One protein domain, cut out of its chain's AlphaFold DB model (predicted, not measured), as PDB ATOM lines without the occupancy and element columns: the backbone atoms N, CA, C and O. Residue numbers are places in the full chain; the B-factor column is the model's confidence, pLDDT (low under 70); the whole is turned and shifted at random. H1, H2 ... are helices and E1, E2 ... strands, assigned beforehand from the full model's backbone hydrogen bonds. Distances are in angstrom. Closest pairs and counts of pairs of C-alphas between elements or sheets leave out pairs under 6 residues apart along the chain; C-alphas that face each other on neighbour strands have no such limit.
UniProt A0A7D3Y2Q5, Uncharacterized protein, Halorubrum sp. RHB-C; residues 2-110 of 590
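AT A GLANCE: This is residues 2 to 110 of the 590 residues of an uncharacterized protein of Halorubrum sp. RHB-C (UniProt A0A7D3Y2Q5). Three long helices, H1, H3 and H4, run roughly side by side along an elongated body, with H4 packing on both of the others while H1 and H3 hardly meet. The short helix H2 lies slanted at one end of this loose bundle, and a small two-stranded hairpin, E1 and E2, lies at the other end. The printed part has 109 residues, with four named helices and two named strands in the order H1, H2, H3, E1, E2, H4; the sheet E1 - E2 is antiparallel, and the class is mostly helix. The whole is loose, with a radius of gyration of the C-alphas of 17.7 A and spans of 54 by 30 by 19 A.

HOW THE PARTS SIT: Start at H1, residues 2 to 19, and look across to H4, residues 82 to 105, the hub, which touches three other helices. H1 and H4 touch, closest at the C-alphas of Ile 6 and Ala 93, 6.3 A apart, at a shallow tilt of 11 degrees, the same way. H2, residues 22 to 32, touches H4 at residues 100 to 104 alone, closest at the C-alphas of Arg 24 and Phe 104, 6.7 A, at a steep tilt of 57 degrees. H3, residues 35 to 61, touches H4 at a shallow tilt of 29 degrees, opposite ways; the C-alphas of Val 48 and Gln 89 are their closest, 5.0 A apart. H1 and H3 are apart, but only just, at 8.1 A. E1, residues 65 to 69, and E2, residues 78 to 81, form an antiparallel hairpin, with N 66 and O 80 at 3.1 A and N 78 and O 69 at 3.2 A, within hydrogen-bond range. In H1, H3 and H4 every O i to N i+4 pair is within hydrogen-bond range; in H2 3 of 7 are, beside 5 of 8 O i to N i+3 pairs.

IN THESE COORDINATES: Find C-alpha 2 at (-75.009, 79.652, 78.609); from there H1 runs 25.9 A to C-alpha 19. H2 covers 16.0 A from C-alpha 22 to C-alpha 32. H3, the longest helix, runs 38.2 A from C-alpha 35 at (-65.538, 60.644, 57.444) to C-alpha 61. E1 spans 10.8 A and E2 9.3 A, and H4 then runs 34.0 A to C-alpha 105 at (-58.922, 59.708, 79.441).

THE WHOLE: The C-alphas farthest apart are those of Pro 21 and Ser 72, 56.8 A. The printed part has no cut, and no link is long; E1 to E2 is short and the other links are tight. Mean pLDDT of the printed part is 79.2, with residue 2 and residues 61 to 80 under 70.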
ATOM      1  N   ALA A   2     -75.435  80.910  79.231       68.00
ATOM      2  CA  ALA A   2     -75.009  79.652  78.609       68.00
ATOM      3  C   ALA A   2     -73.803  79.797  77.654       68.00
ATOM      4  O   ALA A   2     -72.933  78.932  77.631       68.00
ATOM      5  N   GLU A   3     -73.693  80.916  76.932       73.25
ATOM      6  CA  GLU A   3     -72.598  81.178  75.983       73.25
ATOM      7  C   GLU A   3     -71.213  81.168  76.649       73.25
ATOM      8  O   GLU A   3     -70.319  80.452  76.203       73.25
ATOM      9  N   LEU A   4     -71.048  81.897  77.762       79.12
ATOM     10  CA  LEU A   4     -69.807  81.910  78.548       79.12
ATOM     11  C   LEU A   4     -69.438  80.507  79.034       79.12
ATOM     12  O   LEU A   4     -68.267  80.134  79.004       79.12
ATOM     13  N   PHE A   5     -70.431  79.714  79.440       81.38
ATOM     14  CA  PHE A   5     -70.213  78.337  79.869       81.38
ATOM     15  C   PHE A   5     -69.730  77.455  78.708       81.38
ATOM     16  O   PHE A   5     -68.739  76.751  78.858       81.38
ATOM     17  N   ILE A   6     -70.345  77.548  77.526       84.38
ATOM     18  CA  ILE A   6     -69.947  76.779  76.335       84.38
ATOM     19  C   ILE A   6     -68.534  77.142  75.862       84.38
ATOM     20  O   ILE A   6     -67.732  76.249  75.592       84.38
ATOM     21  N   PHE A   7     -68.191  78.434  75.816       84.62
ATOM     22  CA  PHE A   7     -66.819  78.856  75.510       84.62
ATOM     23  C   PHE A   7     -65.826  78.345  76.553       84.62
ATOM     24  O   PHE A   7     -64.729  77.927  76.189       84.62
ATOM     25  N   THR A   8     -66.223  78.301  77.827       87.56
ATOM     26  CA  THR A   8     -65.404  77.715  78.896       87.56
ATOM     27  C   THR A   8     -65.214  76.209  78.695       87.56
ATOM     28  O   THR A   8     -64.097  75.725  78.860       87.56
ATOM     29  N   LEU A   9     -66.243  75.462  78.270       87.19
ATOM     30  CA  LEU A   9     -66.124  74.032  77.948       87.19
ATOM     31  C   LEU A   9     -65.139  73.796  76.794       87.19
ATOM     32  O   LEU A   9     -64.229  72.980  76.925       87.19
ATOM     33  N   PHE A  10     -65.258  74.534  75.687       88.31
ATOM     34  CA  PHE A  10     -64.323  74.394  74.565       88.31
ATOM     35  C   PHE A  10     -62.903  74.845  74.920       88.31
ATOM     36  O   PHE A  10     -61.945  74.154  74.572       88.31
ATOM     37  N   ALA A  11     -62.753  75.942  75.667       88.25
ATOM     38  CA  ALA A  11     -61.458  76.374  76.186       88.25
ATOM     39  C   ALA A  11     -60.837  75.307  77.099       88.25
ATOM     40  O   ALA A  11     -59.634  75.075  77.029       88.25
ATOM     41  N   THR A  12     -61.653  74.606  77.891       88.31
ATOM     42  CA  THR A  12     -61.207  73.490  78.736       88.31
ATOM     43  C   THR A  12     -60.693  72.323  77.893       88.31
ATOM     44  O   THR A  12     -59.628  71.797  78.194       88.31
ATOM     45  N   ILE A  13     -61.377  71.943  76.804       89.38
ATOM     46  CA  ILE A  13     -60.895  70.892  75.883       89.38
ATOM     47  C   ILE A  13     -59.535  71.272  75.291       89.38
ATOM     48  O   ILE A  13     -58.620  70.452  75.294       89.38
ATOM     49  N   VAL A  14     -59.394  72.509  74.802       89.69
ATOM     50  CA  VAL A  14     -58.137  73.004  74.214       89.69
ATOM     51  C   VAL A  14     -57.027  73.056  75.264       89.69
ATOM     52  O   VAL A  14     -55.908  72.629  74.988       89.69
ATOM     53  N   ALA A  15     -57.338  73.517  76.478       89.12
ATOM     54  CA  ALA A  15     -56.395  73.549  77.589       89.12
ATOM     55  C   ALA A  15     -55.918  72.136  77.951       89.12
ATOM     56  O   ALA A  15     -54.712  71.905  78.006       89.12
ATOM     57  N   ILE A  16     -56.836  71.174  78.106       88.12
ATOM     58  CA  ILE A  16     -56.492  69.769  78.360       88.12
ATOM     59  C   ILE A  16     -55.619  69.231  77.225       88.12
ATOM     60  O   ILE A  16     -54.538  68.715  77.492       88.12
ATOM     61  N   TYR A  17     -56.032  69.409  75.966       89.56
ATOM     62  CA  TYR A  17     -55.276  68.954  74.797       89.56
ATOM     63  C   TYR A  17     -53.842  69.500  74.777       89.56
ATOM     64  O   TYR A  17     -52.909  68.742  74.536       89.56
ATOM     65  N   SER A  18     -53.653  70.784  75.101       87.81
ATOM     66  CA  SER A  18     -52.335  71.436  75.098       87.81
ATOM     67  C   SER A  18     -51.367  70.930  76.173       87.81
ATOM     68  O   SER A  18     -50.158  71.050  76.000       87.81
ATOM     69  N   VAL A  19     -51.885  70.361  77.266       90.38
ATOM     70  CA  VAL A  19     -51.086  69.842  78.391       90.38
ATOM     71  C   VAL A  19     -50.804  68.343  78.242       90.38
ATOM     72  O   VAL A  19     -49.901  67.815  78.889       90.38
ATOM     73  N   LEU A  20     -51.556  67.634  77.393       88.62
ATOM     74  CA  LEU A  20     -51.348  66.205  77.175       88.62
ATOM     75  C   LEU A  20     -49.984  65.924  76.524       88.62
ATOM     76  O   LEU A  20     -49.565  66.681  75.646       88.62
ATOM     77  N   PRO A  21     -49.336  64.794  76.868       88.69
ATOM     78  CA  PRO A  21     -48.182  64.294  76.132       88.69
ATOM     79  C   PRO A  21     -48.475  64.151  74.638       88.69
ATOM     80  O   PRO A  21     -49.603  63.838  74.237       88.69
ATOM     81  N   ARG A  22     -47.444  64.328  73.808       89.31
ATOM     82  CA  ARG A  22     -47.584  64.368  72.346       89.31
ATOM     83  C   ARG A  22     -48.237  63.105  71.778       89.31
ATOM     84  O   ARG A  22     -49.127  63.220  70.940       89.31
ATOM     85  N   TYR A  23     -47.895  61.919  72.283       87.25
ATOM     86  CA  TYR A  23     -48.514  60.663  71.842       87.25
ATOM     87  C   TYR A  23     -50.038  60.629  72.083       87.25
ATOM     88  O   TYR A  23     -50.800  60.185  71.225       87.25
ATOM     89  N   ARG A  24     -50.526  61.202  73.198       87.50
ATOM     90  CA  ARG A  24     -51.970  61.299  73.482       87.50
ATOM     91  C   ARG A  24     -52.671  62.342  72.626       87.50
ATOM     92  O   ARG A  24     -53.841  62.162  72.293       87.50
ATOM     93  N   GLN A  25     -51.980  63.418  72.254       88.62
ATOM     94  CA  GLN A  25     -52.519  64.401  71.312       88.62
ATOM     95  C   GLN A  25     -52.768  63.766  69.936       88.62
ATOM     96  O   GLN A  25     -53.774  64.067  69.290       88.62
ATOM     97  N   LEU A  26     -51.887  62.852  69.515       89.00
ATOM     98  CA  LEU A  26     -52.000  62.141  68.243       89.00
ATOM     99  C   LEU A  26     -53.213  61.199  68.190       89.00
ATOM    100  O   LEU A  26     -53.771  61.030  67.113       89.00
ATOM    101  N   ARG A  27     -53.733  60.692  69.320       87.75
ATOM    102  CA  ARG A  27     -54.987  59.898  69.353       87.75
ATOM    103  C   ARG A  27     -56.148  60.569  68.619       87.75
ATOM    104  O   ARG A  27     -56.937  59.912  67.945       87.75
ATOM    105  N   VAL A  28     -56.251  61.897  68.701       85.38
ATOM    106  CA  VAL A  28     -57.314  62.656  68.023       85.38
ATOM    107  C   VAL A  28     -57.281  62.437  66.509       85.38
ATOM    108  O   VAL A  28     -58.341  62.309  65.892       85.38
ATOM    109  N   THR A  29     -56.089  62.359  65.908       83.81
ATOM    110  CA  THR A  29     -55.936  62.298  64.450       83.81
ATOM    111  C   THR A  29     -56.417  60.960  63.896       83.81
ATOM    112  O   THR A  29     -57.229  60.937  62.973       83.81
ATOM    113  N   TYR A  30     -56.005  59.840  64.490       85.25
ATOM    114  CA  TYR A  30     -56.351  58.507  63.987       85.25
ATOM    115  C   TYR A  30     -57.660  57.934  64.562       85.25
ATOM    116  O   TYR A  30     -58.189  56.953  64.027       85.25
ATOM    117  N   THR A  31     -58.243  58.552  65.595       84.62
ATOM    118  CA  THR A  31     -59.540  58.135  66.162       84.62
ATOM    119  C   THR A  31     -60.709  58.990  65.690       84.62
ATOM    120  O   THR A  31     -61.743  58.443  65.300       84.62
ATOM    121  N   LEU A  32     -60.596  60.321  65.741       82.88
ATOM    122  CA  LEU A  32     -61.730  61.220  65.482       82.88
ATOM    123  C   LEU A  32     -61.797  61.686  64.026       82.88
ATOM    124  O   LEU A  32     -62.879  62.014  63.537       82.88
ATOM    125  N   TRP A  33     -60.677  61.668  63.301       79.44
ATOM    126  CA  TRP A  33     -60.597  62.179  61.932       79.44
ATOM    127  C   TRP A  33     -60.955  61.127  60.871       79.44
ATOM    128  O   TRP A  33     -60.199  60.847  59.939       79.44
ATOM    129  N   ASN A  34     -62.142  60.528  61.005       81.06
ATOM    130  CA  ASN A  34     -62.755  59.697  59.967       81.06
ATOM    131  C   ASN A  34     -63.980  60.405  59.356       81.06
ATOM    132  O   ASN A  34     -64.567  61.293  59.971       81.06
ATOM    133  N   LYS A  35     -64.392  60.018  58.137       77.94
ATOM    134  CA  LYS A  35     -65.538  60.644  57.444       77.94
ATOM    135  C   LYS A  35     -66.811  60.764  58.314       77.94
ATOM    136  O   LYS A  35     -67.383  61.852  58.328       77.94
ATOM    137  N   PRO A  36     -67.263  59.726  59.052       80.62
ATOM    138  CA  PRO A  36     -68.486  59.837  59.849       80.62
ATOM    139  C   PRO A  36     -68.345  60.714  61.104       80.62
ATOM    140  O   PRO A  36     -69.269  61.464  61.404       80.62
ATOM    141  N   PHE A  37     -67.220  60.679  61.825       80.00
ATOM    142  CA  PHE A  37     -67.021  61.526  63.011       80.00
ATOM    143  C   PHE A  37     -66.724  62.967  62.639       80.00
ATOM    144  O   PHE A  37     -67.243  63.864  63.292       80.00
ATOM    145  N   ALA A  38     -65.981  63.205  61.558       82.81
ATOM    146  CA  ALA A  38     -65.819  64.546  61.014       82.81
ATOM    147  C   ALA A  38     -67.187  65.142  60.640       82.81
ATOM    148  O   ALA A  38     -67.472  66.284  60.995       82.81
ATOM    149  N   ALA A  39     -68.072  64.361  60.005       85.19
ATOM    150  CA  ALA A  39     -69.436  64.792  59.702       85.19
ATOM    151  C   ALA A  39     -70.268  65.045  60.972       85.19
ATOM    152  O   ALA A  39     -70.941  66.070  61.055       85.19
ATOM    153  N   LEU A  40     -70.186  64.166  61.979       87.62
ATOM    154  CA  LEU A  40     -70.873  64.327  63.266       87.62
ATOM    155  C   LEU A  40     -70.407  65.586  64.011       87.62
ATOM    156  O   LEU A  40     -71.234  66.389  64.428       87.62
ATOM    157  N   LEU A  41     -69.094  65.775  64.160       87.56
ATOM    158  CA  LEU A  41     -68.512  66.946  64.819       87.56
ATOM    159  C   LEU A  41     -68.855  68.231  64.061       87.56
ATOM    160  O   LEU A  41     -69.180  69.235  64.690       87.56
ATOM    161  N   THR A  42     -68.867  68.190  62.725       88.50
ATOM    162  CA  THR A  42     -69.308  69.321  61.894       88.50
ATOM    163  C   THR A  42     -70.792  69.613  62.102       88.50
ATOM    164  O   THR A  42     -71.162  70.770  62.263       88.50
ATOM    165  N   ALA A  43     -71.648  68.589  62.155       90.00
ATOM    166  CA  ALA A  43     -73.076  68.760  62.402       90.00
ATOM    167  C   ALA A  43     -73.346  69.338  63.804       90.00
ATOM    168  O   ALA A  43     -74.134  70.274  63.939       90.00
ATOM    169  N   LEU A  44     -72.654  68.846  64.839       89.06
ATOM    170  CA  LEU A  44     -72.741  69.381  66.203       89.06
ATOM    171  C   LEU A  44     -72.218  70.825  66.272       89.06
ATOM    172  O   LEU A  44     -72.869  71.679  66.868       89.06
ATOM    173  N   GLY A  45     -71.101  71.127  65.606       88.25
ATOM    174  CA  GLY A  45     -70.565  72.487  65.498       88.25
ATOM    175  C   GLY A  45     -71.519  73.446  64.779       88.25
ATOM    176  O   GLY A  45     -71.781  74.541  65.273       88.25
ATOM    177  N   LEU A  46     -72.117  73.021  63.662       90.88
ATOM    178  CA  LEU A  46     -73.147  73.785  62.953       90.88
ATOM    179  C   LEU A  46     -74.402  73.976  63.806       90.88
ATOM    180  O   LEU A  46     -75.005  75.042  63.757       90.88
ATOM    181  N   THR A  47     -74.766  72.987  64.623       88.31
ATOM    182  CA  THR A  47     -75.885  73.087  65.569       88.31
ATOM    183  C   THR A  47     -75.607  74.151  66.626       88.31
ATOM    184  O   THR A  47     -76.471  74.985  66.888       88.31
ATOM    185  N   VAL A  48     -74.393  74.186  67.185       87.25
ATOM    186  CA  VAL A  48     -73.958  75.234  68.123       87.25
ATOM    187  C   VAL A  48     -73.965  76.621  67.465       87.25
ATOM    188  O   VAL A  48     -74.445  77.576  68.068       87.25
ATOM    189  N   LEU A  49     -73.490  76.751  66.222       86.56
ATOM    190  CA  LEU A  49     -73.477  78.037  65.511       86.56
ATOM    191  C   LEU A  49     -74.883  78.511  65.113       86.56
ATOM    192  O   LEU A  49     -75.200  79.689  65.266       86.56
ATOM    193  N   ALA A  50     -75.735  77.610  64.620       85.69
ATOM    194  CA  ALA A  50     -77.101  77.928  64.217       85.69
ATOM    195  C   ALA A  50     -77.976  78.297  65.424       85.69
ATOM    196  O   ALA A  50     -78.725  79.270  65.356       85.69
ATOM    197  N   SER A  51     -77.846  77.568  66.538       84.19
ATOM    198  CA  SER A  51     -78.513  77.909  67.804       84.19
ATOM    199  C   SER A  51     -78.029  79.250  68.358       84.19
ATOM    200  O   SER A  51     -78.855  80.069  68.752       84.19
ATOM    201  N   TYR A  52     -76.726  79.538  68.291       84.25
ATOM    202  CA  TYR A  52     -76.176  80.836  68.686       84.25
ATOM    203  C   TYR A  52     -76.721  81.995  67.835       84.25
ATOM    204  O   TYR A  52     -77.207  82.990  68.370       84.25
ATOM    205  N   ALA A  53     -76.724  81.853  66.504       83.62
ATOM    206  CA  ALA A  53     -77.314  82.848  65.606       83.62
ATOM    207  C   ALA A  53     -78.821  83.030  65.862       83.62
ATOM    208  O   ALA A  53     -79.335  84.149  65.822       83.62
ATOM    209  N   GLY A  54     -79.517  81.934  66.169       78.75
ATOM    210  CA  GLY A  54     -80.917  81.945  66.557       78.75
ATOM    211  C   GLY A  54     -81.184  82.698  67.863       78.75
ATOM    212  O   GLY A  54     -82.119  83.496  67.926       78.75
ATOM    213  N   SER A  55     -80.326  82.509  68.869       79.75
ATOM    214  CA  SER A  55     -80.353  83.261  70.131       79.75
ATOM    215  C   SER A  55     -80.198  84.768  69.888       79.75
ATOM    216  O   SER A  55     -81.036  85.550  70.338       79.75
ATOM    217  N   ILE A  56     -79.208  85.182  69.083       80.00
ATOM    218  CA  ILE A  56     -78.999  86.597  68.720       80.00
ATOM    219  C   ILE A  56     -80.221  87.171  67.994       80.00
ATOM    220  O   ILE A  56     -80.650  88.291  68.279       80.00
ATOM    221  N   TYR A  57     -80.800  86.422  67.053       78.62
ATOM    222  CA  TYR A  57     -81.974  86.877  66.311       78.62
ATOM    223  C   TYR A  57     -83.189  87.093  67.224       78.62
ATOM    224  O   TYR A  57     -83.873  88.110  67.096       78.62
ATOM    225  N   LEU A  58     -83.442  86.183  68.172       75.81
ATOM    226  CA  LEU A  58     -84.519  86.344  69.153       75.81
ATOM    227  C   LEU A  58     -84.293  87.561  70.055       75.81
ATOM    228  O   LEU A  58     -85.221  88.346  70.244       75.81
ATOM    229  N   GLN A  59     -83.058  87.762  70.526       74.12
ATOM    230  CA  GLN A  59     -82.683  88.922  71.342       74.12
ATOM    231  C   GLN A  59     -82.854  90.251  70.591       74.12
ATOM    232  O   GLN A  59     -83.274  91.236  71.187       74.12
ATOM    233  N   ASN A  60     -82.564  90.292  69.287       72.75
ATOM    234  CA  ASN A  60     -82.646  91.521  68.489       72.75
ATOM    235  C   ASN A  60     -84.070  91.841  67.985       72.75
ATOM    236  O   ASN A  60     -84.330  92.958  67.546       72.75
ATOM    237  N   THR A  61     -84.991  90.869  68.008       67.56
ATOM    238  CA  THR A  61     -86.355  91.023  67.458       67.56
ATOM    239  C   THR A  61     -87.443  91.092  68.544       67.56
ATOM    240  O   THR A  61     -88.619  91.179  68.196       67.56
ATOM    241  N   ASP A  62     -87.086  91.028  69.835       62.78
ATOM    242  CA  ASP A  62     -88.021  90.957  70.982       62.78
ATOM    243  C   ASP A  62     -89.072  89.826  70.858       62.78
ATOM    244  O   ASP A  62     -90.181  89.886  71.396       62.78
ATOM    245  N   LYS A  63     -88.735  88.757  70.123       63.81
ATOM    246  CA  LYS A  63     -89.598  87.582  69.931       63.81
ATOM    247  C   LYS A  63     -89.221  86.491  70.927       63.81
ATOM    248  O   LYS A  63     -88.044  86.229  71.147       63.81
ATOM    249  N   THR A  64     -90.218  85.810  71.490       62.88
ATOM    250  CA  THR A  64     -90.017  84.712  72.455       62.88
ATOM    251  C   THR A  64     -89.822  83.343  71.796       62.88
ATOM    252  O   THR A  64     -89.318  82.425  72.446       62.88
ATOM    253  N   THR A  65     -90.190  83.199  70.517       61.59
ATOM    254  CA  THR A  65     -90.149  81.933  69.770       61.59
ATOM    255  C   THR A  65     -89.573  82.124  68.370       61.59
ATOM    256  O   THR A  65     -89.856  83.108  67.677       61.59
ATOM    257  N   LEU A  66     -88.712  81.190  67.957       56.81
ATOM    258  CA  LEU A  66     -87.969  81.280  66.692       56.81
ATOM    259  C   LEU A  66     -88.782  80.732  65.517       56.81
ATOM    260  O   LEU A  66     -88.713  81.242  64.398       56.81
ATOM    261  N   TRP A  67     -89.586  79.709  65.797       57.94
ATOM    262  CA  TRP A  67     -90.449  79.030  64.846       57.94
ATOM    263  C   TRP A  67     -91.604  78.356  65.595       57.94
ATOM    264  O   TRP A  67     -91.400  77.822  66.687       57.94
ATOM    265  N   SER A  68     -92.801  78.378  65.009       54.56
ATOM    266  CA  SER A  68     -93.987  77.684  65.519       54.56
ATOM    267  C   SER A  68     -94.580  76.830  64.401       54.56
ATOM    268  O   SER A  68     -95.009  77.374  63.378       54.56
ATOM    269  N   LEU A  69     -94.619  75.511  64.587       48.69
ATOM    270  CA  LEU A  69     -95.286  74.596  63.661       48.69
ATOM    271  C   LEU A  69     -96.572  74.067  64.300       48.69
ATOM    272  O   LEU A  69     -96.543  73.368  65.313       48.69
ATOM    273  N   THR A  70     -97.710  74.373  63.683       50.44
ATOM    274  CA  THR A  70     -99.000  73.760  64.003       50.44
ATOM    275  C   THR A  70     -99.201  72.538  63.114       50.44
ATOM    276  O   THR A  70     -99.401  72.654  61.906       50.44
ATOM    277  N   THR A  71     -99.128  71.342  63.698       53.38
ATOM    278  CA  THR A  71     -99.488  70.102  62.993       53.38
ATOM    279  C   THR A  71    -100.932  69.731  63.320       53.38
ATOM    280  O   THR A  71    -101.394  69.949  64.436       53.38
ATOM    281  N   SER A  72    -101.668  69.155  62.366       53.75
ATOM    282  CA  SER A  72    -103.093  68.811  62.528       53.75
ATOM    283  C   SER A  72    -103.376  67.709  63.562       53.75
ATOM    284  O   SER A  72    -104.537  67.383  63.790       53.75
ATOM    285  N   TYR A  73    -102.337  67.124  64.168       52.75
ATOM    286  CA  TYR A  73    -102.438  66.001  65.103       52.75
ATOM    287  C   TYR A  73    -102.097  66.362  66.558       52.75
ATOM    288  O   TYR A  73    -102.410  65.581  67.453       52.75
ATOM    289  N   THR A  74    -101.524  67.540  66.832       47.50
ATOM    290  CA  THR A  74    -101.205  67.995  68.197       47.50
ATOM    291  C   THR A  74    -101.881  69.340  68.481       47.50
ATOM    292  O   THR A  74    -101.657  70.307  67.763       47.50
ATOM    293  N   GLN A  75    -102.702  69.430  69.539       53.31
ATOM    294  CA  GLN A  75    -103.402  70.673  69.930       53.31
ATOM    295  C   GLN A  75    -102.471  71.775  70.475       53.31
ATOM    296  O   GLN A  75    -102.921  72.900  70.684       53.31
ATOM    297  N   SER A  76    -101.185  71.476  70.664       51.75
ATOM    298  CA  SER A  76    -100.164  72.433  71.094       51.75
ATOM    299  C   SER A  76     -99.208  72.731  69.931       51.75
ATOM    300  O   SER A  76     -98.719  71.774  69.315       51.75
ATOM    301  N   PRO A  77     -98.924  74.008  69.609       59.16
ATOM    302  CA  PRO A  77     -97.861  74.348  68.671       59.16
ATOM    303  C   PRO A  77     -96.515  73.894  69.248       59.16
ATOM    304  O   PRO A  77     -96.246  74.089  70.433       59.16
ATOM    305  N   ILE A  78     -95.673  73.270  68.422       59.53
ATOM    306  CA  ILE A  78     -94.277  73.029  68.798       59.53
ATOM    307  C   ILE A  78     -93.567  74.369  68.610       59.53
ATOM    308  O   ILE A  78     -93.354  74.807  67.476       59.53
ATOM    309  N   GLU A  79     -93.291  75.047  69.717       66.56
ATOM    310  CA  GLU A  79     -92.629  76.349  69.757       66.56
ATOM    311  C   GLU A  79     -91.200  76.163  70.243       66.56
ATOM    312  O   GLU A  79     -91.006  75.717  71.365       66.56
ATOM    313  N   ILE A  80     -90.212  76.520  69.418       66.94
ATOM    314  CA  ILE A  80     -88.812  76.520  69.854       66.94
ATOM    315  C   ILE A  80     -88.564  77.805  70.647       66.94
ATOM    316  O   ILE A  80     -88.485  78.900  70.070       66.94
ATOM    317  N   THR A  81     -88.470  77.667  71.966       75.19
ATOM    318  CA  THR A  81     -88.245  78.779  72.901       75.19
ATOM    319  C   THR A  81     -86.757  79.111  73.054       75.19
ATOM    320  O   THR A  81     -85.883  78.290  72.775       75.19
ATOM    321  N   ALA A  82     -86.443  80.313  73.549       72.44
ATOM    322  CA  ALA A  82     -85.060  80.719  73.833       72.44
ATOM    323  C   ALA A  82     -84.326  79.751  74.787       72.44
ATOM    324  O   ALA A  82     -83.146  79.467  74.602       72.44
ATOM    325  N   LEU A  83     -85.038  79.194  75.771       77.25
ATOM    326  CA  LEU A  83     -84.494  78.236  76.734       77.25
ATOM    327  C   LEU A  83     -84.160  76.888  76.074       77.25
ATOM    328  O   LEU A  83     -83.105  76.319  76.341       77.25
ATOM    329  N   GLU A  84     -84.999  76.397  75.161       78.50
ATOM    330  CA  GLU A  84     -84.714  75.169  74.404       78.50
ATOM    331  C   GLU A  84     -83.503  75.326  73.480       78.50
ATOM    332  O   GLU A  84     -82.721  74.388  73.337       78.50
ATOM    333  N   ILE A  85     -83.298  76.515  72.905       79.69
ATOM    334  CA  ILE A  85     -82.103  76.828  72.107       79.69
ATOM    335  C   ILE A  85     -80.843  76.758  72.977       79.69
ATOM    336  O   ILE A  85     -79.873  76.115  72.574       79.69
ATOM    337  N   GLU A  86     -80.866  77.348  74.180       81.25
ATOM    338  CA  GLU A  86     -79.747  77.255  75.128       81.25
ATOM    339  C   GLU A  86     -79.472  75.797  75.547       81.25
ATOM    340  O   GLU A  86     -78.312  75.385  75.606       81.25
ATOM    341  N   PHE A  87     -80.514  74.985  75.772       84.19
ATOM    342  CA  PHE A  87     -80.362  73.557  76.087       84.19
ATOM    343  C   PHE A  87     -79.789  72.745  74.922       84.19
ATOM    344  O   PHE A  87     -78.903  71.921  75.147       84.19
ATOM    345  N   ILE A  88     -80.248  72.973  73.687       84.38
ATOM    346  CA  ILE A  88     -79.715  72.308  72.484       84.38
ATOM    347  C   ILE A  88     -78.233  72.654  72.308       84.38
ATOM    348  O   ILE A  88     -77.411  71.766  72.071       84.38
ATOM    349  N   GLN A  89     -77.878  73.931  72.469       84.00
ATOM    350  CA  GLN A  89     -76.502  74.402  72.355       84.00
ATOM    351  C   GLN A  89     -75.604  73.781  73.439       84.00
ATOM    352  O   GLN A  89     -74.516  73.284  73.137       84.00
ATOM    353  N   LEU A  90     -76.076  73.749  74.691       86.69
ATOM    354  CA  LEU A  90     -75.371  73.131  75.812       86.69
ATOM    355  C   LEU A  90     -75.206  71.618  75.618       86.69
ATOM    356  O   LEU A  90     -74.112  71.093  75.812       86.69
ATOM    357  N   ALA A  91     -76.258  70.913  75.198       87.00
ATOM    358  CA  ALA A  91     -76.223  69.474  74.958       87.00
ATOM    359  C   ALA A  91     -75.238  69.109  73.839       87.00
ATOM    360  O   ALA A  91     -74.459  68.164  73.988       87.00
ATOM    361  N   ALA A  92     -75.210  69.882  72.749       87.94
ATOM    362  CA  ALA A  92     -74.236  69.705  71.677       87.94
ATOM    363  C   ALA A  92     -72.797  69.933  72.179       87.94
ATOM    364  O   ALA A  92     -71.920  69.110  71.911       87.94
ATOM    365  N   ALA A  93     -72.556  70.988  72.965       87.62
ATOM    366  CA  ALA A  93     -71.239  71.278  73.538       87.62
ATOM    367  C   ALA A  93     -70.766  70.198  74.528       87.62
ATOM    368  O   ALA A  93     -69.620  69.751  74.446       87.62
ATOM    369  N   ILE A  94     -71.646  69.722  75.416       89.94
ATOM    370  CA  ILE A  94     -71.354  68.618  76.345       89.94
ATOM    371  C   ILE A  94     -71.068  67.330  75.573       89.94
ATOM    372  O   ILE A  94     -70.148  66.600  75.933       89.94
ATOM    373  N   THR A  95     -71.804  67.064  74.493       88.62
ATOM    374  CA  THR A  95     -71.575  65.883  73.649       88.62
ATOM    375  C   THR A  95     -70.197  65.939  72.991       88.62
ATOM    376  O   THR A  95     -69.452  64.963  73.057       88.62
ATOM    377  N   ILE A  96     -69.813  67.088  72.417       89.12
ATOM    378  CA  ILE A  96     -68.465  67.294  71.864       89.12
ATOM    379  C   ILE A  96     -67.413  67.076  72.958       89.12
ATOM    380  O   ILE A  96     -66.477  66.302  72.766       89.12
ATOM    381  N   MET A  97     -67.587  67.703  74.125       89.50
ATOM    382  CA  MET A  97     -66.659  67.556  75.245       89.50
ATOM    383  C   MET A  97     -66.528  66.103  75.705       89.50
ATOM    384  O   MET A  97     -65.411  65.633  75.904       89.50
ATOM    385  N   GLY A  98     -67.638  65.374  75.820       86.62
ATOM    386  CA  GLY A  98     -67.650  63.961  76.193       86.62
ATOM    387  C   GLY A  98     -66.886  63.081  75.203       86.62
ATOM    388  O   GLY A  98     -66.142  62.200  75.627       86.62
ATOM    389  N   ILE A  99     -66.998  63.354  73.897       89.06
ATOM    390  CA  ILE A  99     -66.236  62.641  72.859       89.06
ATOM    391  C   ILE A  99     -64.728  62.871  73.040       89.06
ATOM    392  O   ILE A  99     -63.967  61.906  73.075       89.06
ATOM    393  N   PHE A 100     -64.288  64.126  73.187       87.88
ATOM    394  CA  PHE A 100     -62.864  64.447  73.354       87.88
ATOM    395  C   PHE A 100     -62.296  63.919  74.675       87.88
ATOM    396  O   PHE A 100     -61.251  63.271  74.673       87.88
ATOM    397  N   LEU A 101     -63.001  64.120  75.793       86.62
ATOM    398  CA  LEU A 101     -62.600  63.574  77.093       86.62
ATOM    399  C   LEU A 101     -62.525  62.045  77.065       86.62
ATOM    400  O   LEU A 101     -61.603  61.478  77.647       86.62
ATOM    401  N   GLY A 102     -63.439  61.385  76.347       84.25
ATOM    402  CA  GLY A 102     -63.404  59.940  76.137       84.25
ATOM    403  C   GLY A 102     -62.117  59.472  75.459       84.25
ATOM    404  O   GLY A 102     -61.547  58.477  75.886       84.25
ATOM    405  N   VAL A 103     -61.615  60.209  74.463       85.94
ATOM    406  CA  VAL A 103     -60.345  59.895  73.773       85.94
ATOM    407  C   VAL A 103     -59.119  60.196  74.647       85.94
ATOM    408  O   VAL A 103     -58.126  59.469  74.609       85.94
ATOM    409  N   PHE A 104     -59.172  61.267  75.443       85.69
ATOM    410  CA  PHE A 104     -58.046  61.705  76.276       85.69
ATOM    411  C   PHE A 104     -57.839  60.856  77.533       85.69
ATOM    412  O   PHE A 104     -56.699  60.665  77.961       85.69
ATOM    413  N   LEU A 105     -58.933  60.390  78.144       81.50
ATOM    414  CA  LEU A 105     -58.922  59.708  79.441       81.50
ATOM    415  C   LEU A 105     -59.017  58.183  79.332       81.50
ATOM    416  O   LEU A 105     -58.791  57.499  80.331       81.50
ATOM    417  N   SER A 106     -59.357  57.629  78.163       80.25
ATOM    418  CA  SER A 106     -59.400  56.176  78.003       80.25
ATOM    419  C   SER A 106     -57.997  55.567  78.060       80.25
ATOM    420  O   SER A 106     -57.007  56.174  77.643       80.25
ATOM    421  N   LYS A 107     -57.912  54.338  78.585       76.06
ATOM    422  CA  LYS A 107     -56.651  53.586  78.649       76.06
ATOM    423  C   LYS A 107     -56.144  53.247  77.247       76.06
ATOM    424  O   LYS A 107     -55.015  53.592  76.931       76.06
ATOM    425  N   SER A 108     -57.010  52.694  76.403       74.06
ATOM    426  CA  SER A 108     -56.766  52.435  74.982       74.06
ATOM    427  C   SER A 108     -57.782  53.178  74.115       74.06
ATOM    428  O   SER A 108     -58.830  53.629  74.601       74.06
ATOM    429  N   VAL A 109     -57.468  53.348  72.829       76.56
ATOM    430  CA  VAL A 109     -58.371  53.986  71.872       76.56
ATOM    431  C   VAL A 109     -58.468  53.162  70.601       76.56
ATOM    432  O   VAL A 109     -57.469  52.770  70.010       76.56
ATOM    433  N   ARG A 110     -59.700  52.992  70.125       75.44
ATOM    434  CA  ARG A 110     -59.977  52.379  68.834       75.44
ATOM    435  C   ARG A 110     -59.407  53.202  67.683       75.44
ATOM    436  O   ARG A 110     -59.805  54.358  67.484       75.44
TER     437      ARG A 110